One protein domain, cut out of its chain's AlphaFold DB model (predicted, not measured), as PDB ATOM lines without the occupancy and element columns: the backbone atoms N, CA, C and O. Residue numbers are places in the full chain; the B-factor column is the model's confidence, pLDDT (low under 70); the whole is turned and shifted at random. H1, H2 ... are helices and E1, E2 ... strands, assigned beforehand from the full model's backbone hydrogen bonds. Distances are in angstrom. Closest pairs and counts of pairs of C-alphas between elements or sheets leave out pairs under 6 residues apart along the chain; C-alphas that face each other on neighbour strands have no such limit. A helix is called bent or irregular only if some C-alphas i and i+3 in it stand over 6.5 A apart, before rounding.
ATOM      1  N   LEU A  75     -40.942 -31.401  17.958       92.44
ATOM      2  CA  LEU A  75     -41.115 -31.596  19.386       92.44
ATOM      3  C   LEU A  75     -41.296 -33.081  19.704       92.44
ATOM      4  O   LEU A  75     -42.019 -33.803  19.016       92.44
ATOM      5  N   ALA A  76     -40.643 -33.541  20.769       90.44
ATOM      6  CA  ALA A  76     -40.841 -34.891  21.262       90.44
ATOM      7  C   ALA A  76     -42.267 -35.030  21.827       90.44
ATOM      8  O   ALA A  76     -42.646 -34.255  22.709       90.44
ATOM      9  N   PRO A  77     -43.067 -35.997  21.343       83.31
ATOM     10  CA  PRO A  77     -44.377 -36.255  21.913       83.31
ATOM     11  C   PRO A  77     -44.207 -36.946  23.270       83.31
ATOM     12  O   PRO A  77     -43.445 -37.907  23.392       83.31
ATOM     13  N   TYR A  78     -44.934 -36.472  24.277       79.00
ATOM     14  CA  TYR A  78     -44.997 -37.092  25.598       79.00
ATOM     15  C   TYR A  78     -46.442 -37.434  25.945       79.00
ATOM     16  O   TYR A  78     -47.368 -36.718  25.566       79.00
ATOM     17  N   ASP A  79     -46.617 -38.541  26.661       63.75
ATOM     18  CA  ASP A  79     -47.909 -38.956  27.198       63.75
ATOM     19  C   ASP A  79     -48.211 -38.192  28.500       63.75
ATOM     20  O   ASP A  79     -47.343 -38.043  29.370       63.75
ATOM     21  N   ARG A  80     -49.463 -37.748  28.646       60.50
ATOM     22  CA  ARG A  80     -49.985 -37.047  29.826       60.50
ATOM     23  C   ARG A  80     -49.914 -37.891  31.089       60.50
ATOM     24  O   ARG A  80     -49.842 -37.322  32.174       60.50
ATOM     25  N   TYR A  81     -49.869 -39.219  30.962       61.28
ATOM     26  CA  TYR A  81     -49.787 -40.125  32.109       61.28
ATOM     27  C   TYR A  81     -48.606 -39.823  33.050       61.28
ATOM     28  O   TYR A  81     -48.690 -40.066  34.250       61.28
ATOM     29  N   TYR A  82     -47.510 -39.256  32.529       65.50
ATOM     30  CA  TYR A  82     -46.303 -38.964  33.312       65.50
ATOM     31  C   TYR A  82     -46.091 -37.477  33.632       65.50
ATOM     32  O   TYR A  82     -45.014 -37.129  34.123       65.50
ATOM     33  N   ASP A  83     -47.073 -36.611  33.344       74.31
ATOM     34  CA  ASP A  83     -46.974 -35.150  33.522       74.31
ATOM     35  C   ASP A  83     -45.705 -34.559  32.869       74.31
ATOM     36  O   ASP A  83     -45.000 -33.717  33.431       74.31
ATOM     37  N   LYS A  84     -45.359 -35.076  31.682       81.88
ATOM     38  CA  LYS A  84     -44.238 -34.605  30.863       81.88
ATOM     39  C   LYS A  84     -44.753 -33.892  29.632       81.88
ATOM     40  O   LYS A  84     -45.722 -34.324  29.015       81.88
ATOM     41  N   CYS A  85     -44.061 -32.830  29.257       84.81
ATOM     42  CA  CYS A  85     -44.503 -31.910  28.227       84.81
ATOM     43  C   CYS A  85     -43.364 -31.660  27.247       84.81
ATOM     44  O   CYS A  85     -42.183 -31.734  27.588       84.81
ATOM     45  N   ALA A  86     -43.721 -31.386  25.998       89.19
ATOM     46  CA  ALA A  86     -42.732 -31.195  24.947       89.19
ATOM     47  C   ALA A  86     -41.897 -29.922  25.143       89.19
ATOM     48  O   ALA A  86     -40.757 -29.845  24.690       89.19
ATOM     49  N   PHE A  87     -42.454 -28.923  25.820       90.81
ATOM     50  CA  PHE A  87     -41.790 -27.670  26.140       90.81
ATOM     51  C   PHE A  87     -42.369 -27.096  27.442       90.81
ATOM     52  O   PHE A  87     -43.446 -27.495  27.888       90.81
ATOM     53  N   VAL A  88     -41.657 -26.138  28.032       90.25
ATOM     54  CA  VAL A  88     -42.104 -25.304  29.154       90.25
ATOM     55  C   VAL A  88     -41.608 -23.880  28.915       90.25
ATOM     56  O   VAL A  88     -40.463 -23.675  28.504       90.25
ATOM     57  N   ILE A  89     -42.455 -22.891  29.193       90.00
ATOM     58  CA  ILE A  89     -42.082 -21.473  29.123       90.00
ATOM     59  C   ILE A  89     -41.776 -20.969  30.522       90.00
ATOM     60  O   ILE A  89     -42.500 -21.264  31.470       90.00
ATOM     61  N   HIS A  90     -40.683 -20.222  30.653       92.50
ATOM     62  CA  HIS A  90     -40.269 -19.704  31.944       92.50
ATOM     63  C   HIS A  90     -41.324 -18.719  32.484       92.50
ATOM     64  O   HIS A  90     -41.570 -17.687  31.852       92.50
ATOM     65  N   PRO A  91     -41.915 -18.953  33.669       89.19
ATOM     66  CA  PRO A  91     -43.049 -18.165  34.161       89.19
ATOM     67  C   PRO A  91     -42.682 -16.711  34.474       89.19
ATOM     68  O   PRO A  91     -43.513 -15.826  34.320       89.19
ATOM     69  N   TYR A  92     -41.433 -16.448  34.873       89.69
ATOM     70  CA  TYR A  92     -40.974 -15.099  35.244       89.69
ATOM     71  C   TYR A  92     -40.150 -14.366  34.180       89.69
ATOM     72  O   TYR A  92     -39.956 -13.157  34.286       89.69
ATOM     73  N   LEU A  93     -39.602 -15.080  33.194       92.62
ATOM     74  CA  LEU A  93     -38.641 -14.525  32.243       92.62
ATOM     75  C   LEU A  93     -39.236 -14.617  30.848       92.62
ATOM     76  O   LEU A  93     -39.232 -15.675  30.219       92.62
ATOM     77  N   PHE A  94     -39.741 -13.491  30.360       91.62
ATOM     78  CA  PHE A  94     -40.243 -13.414  29.000       91.62
ATOM     79  C   PHE A  94     -39.160 -13.801  27.983       91.62
ATOM     80  O   PHE A  94     -37.997 -13.414  28.124       91.62
ATOM     81  N   GLY A  95     -39.550 -14.560  26.960       90.19
ATOM     82  CA  GLY A  95     -38.683 -14.987  25.864       90.19
ATOM     83  C   GLY A  95     -37.812 -16.208  26.165       90.19
ATOM     84  O   GLY A  95     -37.061 -16.620  25.281       90.19
ATOM     85  N   VAL A  96     -37.910 -16.793  27.367       95.25
ATOM     86  CA  VAL A  96     -37.165 -18.001  27.747       95.25
ATOM     87  C   VAL A  96     -38.050 -19.241  27.627       95.25
ATOM     88  O   VAL A  96     -39.051 -19.375  28.335       95.25
ATOM     89  N   ILE A  97     -37.678 -20.156  26.732       95.25
ATOM     90  CA  ILE A  97     -38.458 -21.362  26.406       95.25
ATOM     91  C   ILE A  97     -37.536 -22.578  26.433       95.25
ATOM     92  O   ILE A  97     -36.509 -22.574  25.758       95.25
ATOM     93  N   TYR A  98     -37.914 -23.632  27.153       95.75
ATOM     94  CA  TYR A  98     -37.234 -24.931  27.133       95.75
ATOM     95  C   TYR A  98     -38.056 -25.912  26.312       95.75
ATOM     96  O   TYR A  98     -39.254 -26.023  26.544       95.75
ATOM     97  N   ALA A  99     -37.441 -26.630  25.375       95.75
ATOM     98  CA  ALA A  99     -38.139 -27.563  24.494       95.75
ATOM     99  C   ALA A  99     -37.327 -28.838  24.260       95.75
ATOM    100  O   ALA A  99     -36.121 -28.785  24.026       95.75
ATOM    101  N   ASN A 100     -37.994 -29.985  24.283       95.75
ATOM    102  CA  ASN A 100     -37.428 -31.276  23.921       95.75
ATOM    103  C   ASN A 100     -37.675 -31.525  22.434       95.75
ATOM    104  O   ASN A 100     -38.813 -31.719  22.008       95.75
ATOM    105  N   LEU A 101     -36.602 -31.517  21.645       95.19
ATOM    106  CA  LEU A 101     -36.647 -31.735  20.201       95.19
ATOM    107  C   LEU A 101     -36.149 -33.139  19.872       95.19
ATOM    108  O   LEU A 101     -35.104 -33.562  20.373       95.19
ATOM    109  N   LYS A 102     -36.874 -33.843  19.004       92.81
ATOM    110  CA  LYS A 102     -36.528 -35.162  18.483       92.81
ATOM    111  C   LYS A 102     -35.871 -35.016  17.112       92.81
ATOM    112  O   LYS A 102     -36.544 -34.862  16.099       92.81
ATOM    113  N   ILE A 103     -34.544 -35.090  17.081       88.50
ATOM    114  CA  ILE A 103     -33.737 -34.948  15.862       88.50
ATOM    115  C   ILE A 103     -32.987 -36.260  15.638       88.50
ATOM    116  O   ILE A 103     -32.310 -36.755  16.537       88.50
ATOM    117  N   ASN A 104     -33.116 -36.847  14.443       87.00
ATOM    118  CA  ASN A 104     -32.503 -38.137  14.087       87.00
ATOM    119  C   ASN A 104     -32.830 -39.262  15.090       87.00
ATOM    120  O   ASN A 104     -31.971 -40.059  15.459       87.00
ATOM    121  N   GLY A 105     -34.073 -39.289  15.583       86.38
ATOM    122  CA  GLY A 105     -34.545 -40.280  16.556       86.38
ATOM    123  C   GLY A 105     -34.090 -40.048  18.002       86.38
ATOM    124  O   GLY A 105     -34.575 -40.745  18.888       86.38
ATOM    125  N   MET A 106     -33.225 -39.062  18.260       89.75
ATOM    126  CA  MET A 106     -32.751 -38.709  19.599       89.75
ATOM    127  C   MET A 106     -33.483 -37.479  20.125       89.75
ATOM    128  O   MET A 106     -33.541 -36.449  19.451       89.75
ATOM    129  N   THR A 107     -33.999 -37.570  21.348       93.62
ATOM    130  CA  THR A 107     -34.596 -36.425  22.035       93.62
ATOM    131  C   THR A 107     -33.532 -35.676  22.825       93.62
ATOM    132  O   THR A 107     -32.793 -36.267  23.611       93.62
ATOM    133  N   ARG A 108     -33.443 -34.362  22.618       94.81
ATOM    134  CA  ARG A 108     -32.522 -33.474  23.334       94.81
ATOM    135  C   ARG A 108     -33.235 -32.191  23.733       94.81
ATOM    136  O   ARG A 108     -34.041 -31.670  22.969       94.81
ATOM    137  N   THR A 109     -32.898 -31.658  24.901       96.69
ATOM    138  CA  THR A 109     -33.426 -30.378  25.371       96.69
ATOM    139  C   THR A 109     -32.655 -29.197  24.787       96.69
ATOM    140  O   THR A 109     -31.419 -29.137  24.832       96.69
ATOM    141  N   TYR A 110     -33.413 -28.237  24.274       96.81
ATOM    142  CA  TYR A 110     -32.976 -26.956  23.744       96.81
ATOM    143  C   TYR A 110     -33.593 -25.818  24.553       96.81
ATOM    144  O   TYR A 110     -34.636 -25.979  25.188       96.81
ATOM    145  N   VAL A 111     -32.949 -24.657  24.509       97.12
ATOM    146  CA  VAL A 111     -33.419 -23.424  25.134       97.12
ATOM    147  C   VAL A 111     -33.401 -22.277  24.126       97.12
ATOM    148  O   VAL A 111     -32.439 -22.117  23.368       97.12
ATOM    149  N   SER A 112     -34.466 -21.482  24.124       96.31
ATOM    150  CA  SER A 112     -34.533 -20.178  23.468       96.31
ATOM    151  C   SER A 112     -34.443 -19.071  24.513       96.31
ATOM    152  O   SER A 112     -34.966 -19.217  25.616       96.31
ATOM    153  N   PHE A 113     -33.776 -17.976  24.148       95.38
ATOM    154  CA  PHE A 113     -33.650 -16.748  24.946       95.38
ATOM    155  C   PHE A 113     -34.149 -15.512  24.182       95.38
ATOM    156  O   PHE A 113     -33.816 -14.378  24.525       95.38
ATOM    157  N   ASP A 114     -34.881 -15.741  23.097       92.75
ATOM    158  CA  ASP A 114     -35.334 -14.742  22.131       92.75
ATOM    159  C   ASP A 114     -36.749 -15.060  21.621       92.75
ATOM    160  O   ASP A 114     -37.080 -14.829  20.458       92.75
ATOM    161  N   ASN A 115     -37.585 -15.592  22.522       91.31
ATOM    162  CA  ASN A 115     -38.998 -15.906  22.302       91.31
ATOM    163  C   ASN A 115     -39.249 -16.873  21.136       91.31
ATOM    164  O   ASN A 115     -40.170 -16.708  20.340       91.31
ATOM    165  N   GLY A 116     -38.413 -17.901  21.042       91.12
ATOM    166  CA  GLY A 116     -38.561 -18.988  20.084       91.12
ATOM    167  C   GLY A 116     -37.973 -18.713  18.702       91.12
ATOM    168  O   GLY A 116     -38.122 -19.556  17.827       91.12
ATOM    169  N   LYS A 117     -37.283 -17.586  18.491       88.56
ATOM    170  CA  LYS A 117     -36.608 -17.296  17.216       88.56
ATOM    171  C   LYS A 117     -35.403 -18.210  16.986       88.56
ATOM    172  O   LYS A 117     -35.169 -18.634  15.857       88.56
ATOM    173  N   ASN A 118     -34.665 -18.541  18.044       91.69
ATOM    174  CA  ASN A 118     -33.567 -19.499  17.999       91.69
ATOM    175  C   ASN A 118     -33.626 -20.469  19.181       91.69
ATOM    176  O   ASN A 118     -33.836 -20.070  20.325       91.69
ATOM    177  N   PHE A 119     -33.333 -21.741  18.912       94.50
ATOM    178  CA  PHE A 119     -33.214 -22.788  19.925       94.50
ATOM    179  C   PHE A 119     -31.801 -23.363  19.920       94.50
ATOM    180  O   PHE A 119     -31.328 -23.879  18.912       94.50
ATOM    181  N   ASN A 120     -31.130 -23.300  21.068       93.88
ATOM    182  CA  ASN A 120     -29.769 -23.800  21.237       93.88
ATOM    183  C   ASN A 120     -29.747 -24.996  22.192       93.88
ATOM    184  O   ASN A 120     -30.496 -24.989  23.171       93.88
ATOM    185  N   PRO A 121     -28.890 -26.009  21.971       93.50
ATOM    186  CA  PRO A 121     -28.778 -27.127  22.896       93.50
ATOM    187  C   PRO A 121     -28.439 -26.662  24.315       93.50
ATOM    188  O   PRO A 121     -27.582 -25.793  24.499       93.50
ATOM    189  N   MET A 122     -29.064 -27.282  25.318       93.06
ATOM    190  CA  MET A 122     -28.753 -27.042  26.730       93.06
ATOM    191  C   MET A 122     -27.248 -27.221  27.002       93.06
ATOM    192  O   MET A 122     -26.648 -28.232  26.617       93.06
ATOM    193  N   LYS A 123     -26.643 -26.239  27.681       91.50
ATOM    194  CA  LYS A 123     -25.206 -26.209  27.989       91.50
ATOM    195  C   LYS A 123     -24.951 -26.627  29.434       91.50
ATOM    196  O   LYS A 123     -25.462 -26.001  30.360       91.50
ATOM    197  N   LEU A 124     -24.130 -27.660  29.622       90.50
ATOM    198  CA  LEU A 124     -23.621 -28.027  30.942       90.50
ATOM    199  C   LEU A 124     -22.402 -27.194  31.325       90.50
ATOM    200  O   LEU A 124     -21.543 -26.903  30.491       90.50
ATOM    201  N   ASP A 125     -22.290 -26.913  32.617       87.81
ATOM    202  CA  ASP A 125     -21.056 -26.465  33.238       87.81
ATOM    203  C   ASP A 125     -19.963 -27.538  33.038       87.81
ATOM    204  O   ASP A 125     -20.088 -28.707  33.433       87.81
ATOM    205  N   ARG A 126     -18.885 -27.140  32.354       69.44
ATOM    206  CA  ARG A 126     -17.782 -28.021  31.946       69.44
ATOM    207  C   ARG A 126     -16.853 -28.392  33.102       69.44
ATOM    208  O   ARG A 126     -16.037 -29.294  32.941       69.44
ATOM    209  N   THR A 127     -16.990 -27.773  34.277       59.69
ATOM    210  CA  THR A 127     -16.125 -28.044  35.442       59.69
ATOM    211  C   THR A 127     -16.190 -29.495  35.942       59.69
ATOM    212  O   THR A 127     -15.258 -29.953  36.602       59.69
ATOM    213  N   ARG A 128     -17.247 -30.255  35.608       54.81
ATOM    214  CA  ARG A 128     -17.410 -31.670  36.013       54.81
ATOM    215  C   ARG A 128     -17.731 -32.648  34.879       54.81
ATOM    216  O   ARG A 128     -17.766 -33.854  35.119       54.81
ATOM    217  N   SER A 129     -17.965 -32.180  33.652       55.56
ATOM    218  CA  SER A 129     -18.412 -33.040  32.550       55.56
ATOM    219  C   SER A 129     -17.293 -33.278  31.526       55.56
ATOM    220  O   SER A 129     -16.928 -32.402  30.753       55.56
ATOM    221  N   LYS A 130     -16.769 -34.513  31.460       58.03
ATOM    222  CA  LYS A 130     -15.840 -34.981  30.399       58.03
ATOM    223  C   LYS A 130     -16.555 -35.209  29.052       58.03
ATOM    224  O   LYS A 130     -16.249 -36.161  28.334       58.03
ATOM    225  N   CYS A 131     -17.595 -34.432  28.767       64.06
ATOM    226  CA  CYS A 131     -18.430 -34.635  27.597       64.06
ATOM    227  C   CYS A 131     -17.919 -33.808  26.419       64.06
ATOM    228  O   CYS A 131     -17.906 -32.581  26.481       64.06
ATOM    229  N   HIS A 132     -17.555 -34.479  25.328       60.78
ATOM    230  CA  HIS A 132     -17.418 -33.829  24.030       60.78
ATOM    231  C   HIS A 132     -18.802 -33.743  23.376       60.78
ATOM    232  O   HIS A 132     -19.537 -34.729  23.358       60.78
ATOM    233  N   GLU A 133     -19.142 -32.569  22.840       59.19
ATOM    234  CA  GLU A 133     -20.495 -32.139  22.433       59.19
ATOM    235  C   GLU A 133     -21.234 -33.069  21.454       59.19
ATOM    236  O   GLU A 133     -22.456 -32.978  21.334       59.19
ATOM    237  N   GLN A 134     -20.521 -33.978  20.785       64.12
ATOM    238  CA  GLN A 134     -21.083 -34.927  19.821       64.12
ATOM    239  C   GLN A 134     -21.515 -36.273  20.437       64.12
ATOM    240  O   GLN A 134     -22.237 -37.020  19.791       64.12
ATOM    241  N   ASN A 135     -21.108 -36.594  21.675       76.31
ATOM    242  CA  ASN A 135     -21.295 -37.933  22.265       76.31
ATOM    243  C   ASN A 135     -22.140 -37.963  23.546       76.31
ATOM    244  O   ASN A 135     -22.290 -39.029  24.157       76.31
ATOM    245  N   CYS A 136     -22.654 -36.813  23.979       86.12
ATOM    246  CA  CYS A 136     -23.597 -36.759  25.085       86.12
ATOM    247  C   CYS A 136     -24.647 -35.675  24.872       86.12
ATOM    248  O   CYS A 136     -24.391 -34.620  24.287       86.12
ATOM    249  N   TRP A 137     -25.843 -35.960  25.360       90.25
ATOM    250  CA  TRP A 137     -26.978 -35.057  25.307       90.25
ATOM    251  C   TRP A 137     -27.842 -35.249  26.547       90.25
ATOM    252  O   TRP A 137     -27.668 -36.197  27.317       90.25
ATOM    253  N   ILE A 138     -28.740 -34.297  26.760       93.69
ATOM    254  CA  ILE A 138     -29.621 -34.263  27.920       93.69
ATOM    255  C   ILE A 138     -31.043 -34.174  27.421       93.69
ATOM    256  O   ILE A 138     -31.329 -33.404  26.503       93.69
ATOM    257  N   GLU A 139     -31.904 -34.946  28.063       95.19
ATOM    258  CA  GLU A 139     -33.348 -34.856  27.952       95.19
ATOM    259  C   GLU A 139     -33.909 -34.538  29.342       95.19
ATOM    260  O   GLU A 139     -33.876 -35.375  30.243       95.19
ATOM    261  N   LEU A 140     -34.373 -33.306  29.540       94.88
ATOM    262  CA  LEU A 140     -35.038 -32.882  30.766       94.88
ATOM    263  C   LEU A 140     -36.470 -33.421  30.817       94.88
ATOM    264  O   LEU A 140     -37.195 -33.410  29.824       94.88
ATOM    265  N   ASP A 141     -36.895 -33.827  32.009       92.25
ATOM    266  CA  ASP A 141     -38.284 -34.141  32.323       92.25
ATOM    267  C   ASP A 141     -39.043 -32.818  32.530       92.25
ATOM    268  O   ASP A 141     -39.258 -32.371  33.659       92.25
ATOM    269  N   LEU A 142     -39.386 -32.156  31.422       90.62
ATOM    270  CA  LEU A 142     -40.146 -30.908  31.422       90.62
ATOM    271  C   LEU A 142     -41.579 -31.191  31.889       90.62
ATOM    272  O   LEU A 142     -42.308 -31.910  31.216       90.62
ATOM    273  N   LYS A 143     -41.974 -30.644  33.042       84.12
ATOM    274  CA  LYS A 143     -43.318 -30.820  33.617       84.12
ATOM    275  C   LYS A 143     -44.147 -29.556  33.447       84.12
ATOM    276  O   LYS A 143     -43.609 -28.475  33.687       84.12
ATOM    277  N   CYS A 144     -45.417 -29.690  33.070       72.44
ATOM    278  CA  CYS A 144     -46.302 -28.548  32.812       72.44
ATOM    279  C   CYS A 144     -47.545 -28.470  33.709       72.44
ATOM    280  O   CYS A 144     -48.352 -27.565  33.512       72.44
ATOM    281  N   SER A 145     -47.693 -29.325  34.726       68.44
ATOM    282  CA  SER A 145     -48.700 -29.081  35.764       68.44
ATOM    283  C   SER A 145     -48.454 -27.755  36.503       68.44
ATOM    284  O   SER A 145     -47.316 -27.360  36.802       68.44
ATOM    285  N   THR A 146     -49.544 -27.049  36.815       57.69
ATOM    286  CA  THR A 146     -49.532 -25.749  37.507       57.69
ATOM    287  C   THR A 146     -48.825 -25.827  38.860       57.69
ATOM    288  O   THR A 146     -48.039 -24.941  39.199       57.69
ATOM    289  N   ASP A 147     -49.008 -26.937  39.577       56.19
ATOM    290  CA  ASP A 147     -48.495 -27.143  40.937       56.19
ATOM    291  C   ASP A 147     -46.988 -27.462  40.963       56.19
ATOM    292  O   ASP A 147     -46.301 -27.217  41.956       56.19
ATOM    293  N   LEU A 148     -46.426 -27.954  39.851       55.56
ATOM    294  CA  LEU A 148     -44.993 -28.248  39.725       55.56
ATOM    295  C   LEU A 148     -44.200 -27.130  39.045       55.56
ATOM    296  O   LEU A 148     -42.970 -27.104  39.160       55.56
ATOM    297  N   THR A 149     -44.871 -26.178  38.396       56.06
ATOM    298  CA  THR A 149     -44.214 -25.012  37.787       56.06
ATOM    299  C   THR A 149     -43.569 -24.133  38.870       56.06
ATOM    300  O   THR A 149     -42.424 -23.717  38.719       56.06
ATOM    301  N   GLN A 150     -44.202 -23.964  40.038       60.59
ATOM    302  CA  GLN A 150     -43.561 -23.292  41.184       60.59
ATOM    303  C   GLN A 150     -42.347 -24.061  41.729       60.59
ATOM    304  O   GLN A 150     -41.373 -23.460  42.177       60.59
ATOM    305  N   ASN A 151     -42.358 -25.395  41.657       78.25
ATOM    306  CA  ASN A 151     -41.242 -26.203  42.136       78.25
ATOM    307  C   ASN A 151     -40.032 -26.115  41.188       78.25
ATOM    308  O   ASN A 151     -38.899 -26.002  41.648       78.25
ATOM    309  N   ASN A 152     -40.254 -26.154  39.871       89.06
ATOM    310  CA  ASN A 152     -39.174 -26.115  38.877       89.06
ATOM    311  C   ASN A 152     -38.580 -24.715  38.676       89.06
ATOM    312  O   ASN A 152     -37.422 -24.606  38.270       89.06
ATOM    313  N   PHE A 153     -39.326 -23.664  39.028       90.00
ATOM    314  CA  PHE A 153     -38.878 -22.271  38.998       90.00
ATOM    315  C   PHE A 153     -38.953 -21.644  40.403       90.00
ATOM    316  O   PHE A 153     -39.839 -20.827  40.658       90.00
ATOM    317  N   PRO A 154     -38.045 -22.012  41.332       89.19
ATOM    318  CA  PRO A 154     -38.057 -21.480  42.696       89.19
ATOM    319  C   PRO A 154     -37.854 -19.966  42.750       89.19
ATOM    320  O   PRO A 154     -38.392 -19.303  43.625       89.19
ATOM    321  N   GLU A 155     -37.061 -19.431  41.820       90.44
ATOM    322  CA  GLU A 155     -36.745 -18.011  41.713       90.44
ATOM    323  C   GLU A 155     -36.594 -17.604  40.251       90.44
ATOM    324  O   GLU A 155     -36.436 -18.440  39.365       90.44
ATOM    325  N   ARG A 156     -36.567 -16.294  39.992       91.62
ATOM    326  CA  ARG A 156     -36.478 -15.732  38.631       91.62
ATOM    327  C   ARG A 156     -35.280 -16.233  37.836       91.62
ATOM    328  O   ARG A 156     -35.398 -16.419  36.637       91.62
ATOM    329  N   TRP A 157     -34.144 -16.431  38.494       94.06
ATOM    330  CA  TRP A 157     -32.902 -16.912  37.884       94.06
ATOM    331  C   TRP A 157     -32.629 -18.392  38.171       94.06
ATOM    332  O   TRP A 157     -31.649 -18.926  37.655       94.06
ATOM    333  N   ILE A 158     -33.448 -19.057  38.994       94.38
ATOM    334  CA  ILE A 158     -33.231 -20.450  39.390       94.38
ATOM    335  C   ILE A 158     -34.196 -21.345  38.640       94.38
ATOM    336  O   ILE A 158     -35.410 -21.189  38.733       94.38
ATOM    337  N   VAL A 159     -33.640 -22.347  37.971       94.69
ATOM    338  CA  VAL A 159     -34.424 -23.361  37.274       94.69
ATOM    339  C   VAL A 159     -33.904 -24.732  37.653       94.69
ATOM    340  O   VAL A 159     -32.693 -24.959  37.627       94.69
ATOM    341  N   LYS A 160     -34.798 -25.659  37.998       93.62
ATOM    342  CA  LYS A 160     -34.441 -27.054  38.248       93.62
ATOM    343  C   LYS A 160     -35.364 -28.023  37.524       93.62
ATOM    344  O   LYS A 160     -36.574 -27.840  37.492       93.62
ATOM    345  N   PHE A 161     -34.775 -29.096  37.008       93.38
ATOM    346  CA  PHE A 161     -35.501 -30.226  36.437       93.38
ATOM    347  C   PHE A 161     -34.783 -31.530  36.767       93.38
ATOM    348  O   PHE A 161     -33.562 -31.566  36.918       93.38
ATOM    349  N   GLN A 162     -35.537 -32.623  36.843       92.50
ATOM    350  CA  GLN A 162     -34.945 -33.946  36.663       92.50
ATOM    351  C   GLN A 162     -34.703 -34.174  35.170       92.50
ATOM    352  O   GLN A 162     -35.352 -33.558  34.328       92.50
ATOM    353  N   GLY A 163     -33.777 -35.055  34.826       93.50
ATOM    354  CA  GLY A 163     -33.557 -35.414  33.435       93.50
ATOM    355  C   GLY A 163     -32.668 -36.629  33.267       93.50
ATOM    356  O   GLY A 163     -32.073 -37.149  34.217       93.50
ATOM    357  N   THR A 164     -32.564 -37.056  32.022       94.00
ATOM    358  CA  THR A 164     -31.723 -38.161  31.592       94.00
ATOM    359  C   THR A 164     -30.477 -37.604  30.917       94.00
ATOM    360  O   THR A 164     -30.554 -36.827  29.967       94.00
ATOM    361  N   TYR A 165     -29.313 -37.997  31.425       92.94
ATOM    362  CA  TYR A 165     -28.022 -37.746  30.806       92.94
ATOM    363  C   TYR A 165     -27.625 -38.969  29.987       92.94
ATOM    364  O   TYR A 165     -27.447 -40.068  30.519       92.94
ATOM    365  N   HIS A 166     -27.480 -38.773  28.684       91.06
ATOM    366  CA  HIS A 166     -27.044 -39.807  27.761       91.06
ATOM    367  C   HIS A 166     -25.583 -39.572  27.435       91.06
ATOM    368  O   HIS A 166     -25.235 -38.507  26.939       91.06
ATOM    369  N   ARG A 167     -24.733 -40.566  27.669       87.62
ATOM    370  CA  ARG A 167     -23.321 -40.573  27.271       87.62
ATOM    371  C   ARG A 167     -23.033 -41.916  26.627       87.62
ATOM    372  O   ARG A 167     -23.491 -42.917  27.153       87.62
ATOM    373  N   LYS A 168     -22.270 -41.973  25.534       81.12
ATOM    374  CA  LYS A 168     -21.965 -43.226  24.806       81.12
ATOM    375  C   LYS A 168     -21.836 -44.465  25.725       81.12
ATOM    376  O   LYS A 168     -20.887 -44.557  26.501       81.12
ATOM    377  N   GLY A 169     -22.800 -45.390  25.630       80.56
ATOM    378  CA  GLY A 169     -22.852 -46.649  26.394       80.56
ATOM    379  C   GLY A 169     -23.425 -46.573  27.819       80.56
ATOM    380  O   GLY A 169     -23.519 -47.599  28.481       80.56
ATOM    381  N   THR A 170     -23.821 -45.394  28.301       87.38
ATOM    382  CA  THR A 170     -24.330 -45.168  29.662       87.38
ATOM    383  C   THR A 170     -25.491 -44.176  29.668       87.38
ATOM    384  O   THR A 170     -25.449 -43.132  29.018       87.38
ATOM    385  N   ILE A 171     -26.528 -44.490  30.435       91.56
ATOM    386  CA  ILE A 171     -27.688 -43.624  30.631       91.56
ATOM    387  C   ILE A 171     -27.865 -43.463  32.133       91.56
ATOM    388  O   ILE A 171     -27.844 -44.451  32.866       91.56
ATOM    389  N   SER A 172     -28.016 -42.227  32.597       91.94
ATOM    390  CA  SER A 172     -28.156 -41.947  34.023       91.94
ATOM    391  C   SER A 172     -29.156 -40.825  34.285       91.94
ATOM    392  O   SER A 172     -29.286 -39.891  33.495       91.94
ATOM    393  N   ARG A 173     -29.890 -40.918  35.399       92.81
ATOM    394  CA  ARG A 173     -30.863 -39.899  35.815       92.81
ATOM    395  C   ARG A 173     -30.251 -38.948  36.830       92.81
ATOM    396  O   ARG A 173     -29.750 -39.399  37.854       92.81
ATOM    397  N   HIS A 174     -30.348 -37.651  36.567       92.75
ATOM    398  CA  HIS A 174     -29.800 -36.605  37.423       92.75
ATOM    399  C   HIS A 174     -30.795 -35.466  37.620       92.75
ATOM    400  O   HIS A 174     -31.651 -35.214  36.772       92.75
ATOM    401  N   SER A 175     -30.598 -34.723  38.706       92.75
ATOM    402  CA  SER A 175     -31.150 -33.379  38.845       92.75
ATOM    403  C   SER A 175     -30.226 -32.367  38.173       92.75
ATOM    404  O   SER A 175     -29.006 -32.400  38.357       92.75
ATOM    405  N   PHE A 176     -30.816 -31.451  37.418       94.56
ATOM    406  CA  PHE A 176     -30.142 -30.352  36.741       94.56
ATOM    407  C   PHE A 176     -30.632 -29.035  37.321       94.56
ATOM    408  O   PHE A 176     -31.835 -28.847  37.492       94.56
ATOM    409  N   ILE A 177     -29.700 -28.133  37.624       95.62
ATOM    410  CA  ILE A 177     -29.999 -26.826  38.212       95.62
ATOM    411  C   ILE A 177     -29.247 -25.741  37.454       95.62
ATOM    412  O   ILE A 177     -28.050 -25.871  37.204       95.62
ATOM    413  N   SER A 178     -29.933 -24.656  37.140       95.88
ATOM    414  CA  SER A 178     -29.343 -23.407  36.679       95.88
ATOM    415  C   SER A 178     -29.627 -22.297  37.691       95.88
ATOM    416  O   SER A 178     -30.678 -22.288  38.329       95.88
ATOM    417  N   PHE A 179     -28.677 -21.371  37.825       95.31
ATOM    418  CA  PHE A 179     -28.782 -20.157  38.645       95.31
ATOM    419  C   PHE A 179     -28.724 -18.877  37.790       95.31
ATOM    420  O   PHE A 179     -28.556 -17.774  38.317       95.31
ATOM    421  N   ASP A 180     -28.828 -19.026  36.466       94.94
ATOM    422  CA  ASP A 180     -28.753 -17.958  35.469       94.94
ATOM    423  C   ASP A 180     -29.884 -18.028  34.426       94.94
ATOM    424  O   ASP A 180     -29.720 -17.603  33.280       94.94
ATOM    425  N   GLY A 181     -31.050 -18.546  34.826       94.62
ATOM    426  CA  GLY A 181     -32.229 -18.644  33.958       94.62
ATOM    427  C   GLY A 181     -32.064 -19.662  32.824       94.62
ATOM    428  O   GLY A 181     -32.744 -19.587  31.805       94.62
ATOM    429  N   GLY A 182     -31.147 -20.619  32.971       95.56
ATOM    430  CA  GLY A 182     -30.941 -21.731  32.048       95.56
ATOM    431  C   GLY A 182     -29.844 -21.530  31.004       95.56
ATOM    432  O   GLY A 182     -29.782 -22.338  30.074       95.56
ATOM    433  N   ARG A 183     -28.986 -20.499  31.113       94.19
ATOM    434  CA  ARG A 183     -27.839 -20.327  30.195       94.19
ATOM    435  C   ARG A 183     -26.797 -21.418  30.424       94.19
ATOM    436  O   ARG A 183     -26.283 -21.982  29.455       94.19
ATOM    437  N   ILE A 184     -26.496 -21.709  31.688       93.62
ATOM    438  CA  ILE A 184     -25.561 -22.752  32.108       93.62
ATOM    439  C   ILE A 184     -26.237 -23.627  33.162       93.62
ATOM    440  O   ILE A 184     -26.877 -23.146  34.097       93.62
ATOM    441  N   TRP A 185     -26.069 -24.938  33.011       94.50
ATOM    442  CA  TRP A 185     -26.669 -25.935  33.885       94.50
ATOM    443  C   TRP A 185     -25.622 -26.751  34.623       94.50
ATOM    444  O   TRP A 185     -24.669 -27.263  34.038       94.50
ATOM    445  N   LYS A 186     -25.846 -26.952  35.914       93.25
ATOM    446  CA  LYS A 186     -25.096 -27.883  36.745       93.25
ATOM    447  C   LYS A 186     -25.845 -29.206  36.823       93.25
ATOM    448  O   LYS A 186     -27.026 -29.236  37.158       93.25
ATOM    449  N   MET A 187     -25.140 -30.296  36.543       92.88
ATOM    450  CA  MET A 187     -25.615 -31.655  36.800       92.88
ATOM    451  C   MET A 187     -25.219 -32.054  38.223       92.88
ATOM    452  O   MET A 187     -24.043 -31.976  38.588       92.88
ATOM    453  N   LEU A 188     -26.194 -32.468  39.026       91.94
ATOM    454  CA  LEU A 188     -25.962 -32.887  40.404       91.94
ATOM    455  C   LEU A 188     -25.502 -34.346  40.511       91.94
ATOM    456  O   LEU A 188     -25.627 -35.139  39.574       91.94
ATOM    457  N   ASP A 189     -24.941 -34.684  41.673       89.94
ATOM    458  CA  ASP A 189     -24.513 -36.042  42.016       89.94
ATOM    459  C   ASP A 189     -25.713 -37.011  41.981       89.94
ATOM    460  O   ASP A 189     -26.811 -36.657  42.405       89.94
TER     461      ASP A 189
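Overview. This is residues 75 to 189 of the 376 residues of the protein "Sortilin_C domain-containing protein" of Thelohanellus kitauei (UniProt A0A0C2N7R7). Two small three-stranded sheets make a sandwich, two sheets face to face: E4, E5 and E6 form one and E1, E2 and E3 the other, and they come closest where E3 and E4 meet. The short helix H1 only grazes the first sheet near E5, while the long unnamed stretch 113 to 135 links the two sheets; short antiparallel pairings tie its residues 120 to 121 to E3 and residues 186 to 187 to E6. The printed part has 115 residues, with six named strands and one named helix in the order E1 E2 E3 E4 H1 E5 E6; the class is mostly strand, with under half of the residues in named elements. Both sheets are antiparallel, in the orders E4 E5 E6 and E1 E2 E3. The whole is compact and rounded, with a radius of gyration of the C-alphas of 13.3 A and spans of 36 by 31 by 29 A.

Arrangement. Start at the strongly twisted sheet of E4, residues 136 to 140, E5, residues 159 to 167, and E6, residues 170 to 178. Between E4 and E5, look for N 164 and O 139, 2.8 A apart. E5 and E6 form a hairpin, with N 170 and O 167 at 2.7 A; E5 bends by 66 degrees at residue 162 and E6 by 61 degrees at residue 173. H1, residues 146 to 152, only grazes this sheet with its residues 149 to 152; its closest C-alphas to E5 are those of Asn 152 and Lys 160, 4.9 A. In H1, 1 of 3 O i to N i+4 pairs and 3 of 4 O i to N i+3 pairs are within hydrogen-bond range. Face to face with the sheet of E4, E5 and E6, the strands E1, residues 87 to 89, E2, residues 97 to 103, and E3, residues 106 to 112, form a meander, each strand the antiparallel neighbour of the one before. N 88 and O 98 are 2.8 A apart in the hairpin of E1 and E2, and N 110 and O 99 are 2.8 A apart in that of E2 and E3. The best planes of the two sheets stand 29 degrees apart, and the closest C-alphas of E3 and E4 are those of Arg 108 and Glu 139, 4.9 A. E1 and E6 are apart.

Along the chain. Find C-alpha 87 at (-41.790, -27.670, 26.140), where E1 begins its three residues to 89. E2, 97 to 103, measures 17.8 A, and E3, 106 to 112, 19.0 A. E4 runs from 136 to 140 over 13.3 A. H1, 146 to 152, is neither bent nor irregular, but only just: C-alphas 147 and 150 are 6.3 A apart. E5 begins with C-alpha 159 at (-34.424, -23.361, 37.274) and spans 22.8 A to 167; E6 covers 23.4 A from 170 to C-alpha 178 at (-29.343, -23.407, 36.679).

Size, cuts and confidence. The two C-alphas farthest apart are those of Phe 94 and Gly 169, 37.6 A. The printed part has no cut, and the link from E3 to E4 is long, with 23 residues. The mean pLDDT of the printed part is 86.0; look for values under 70 at residues 79 to 82, 126 to 134 and 145 to 150.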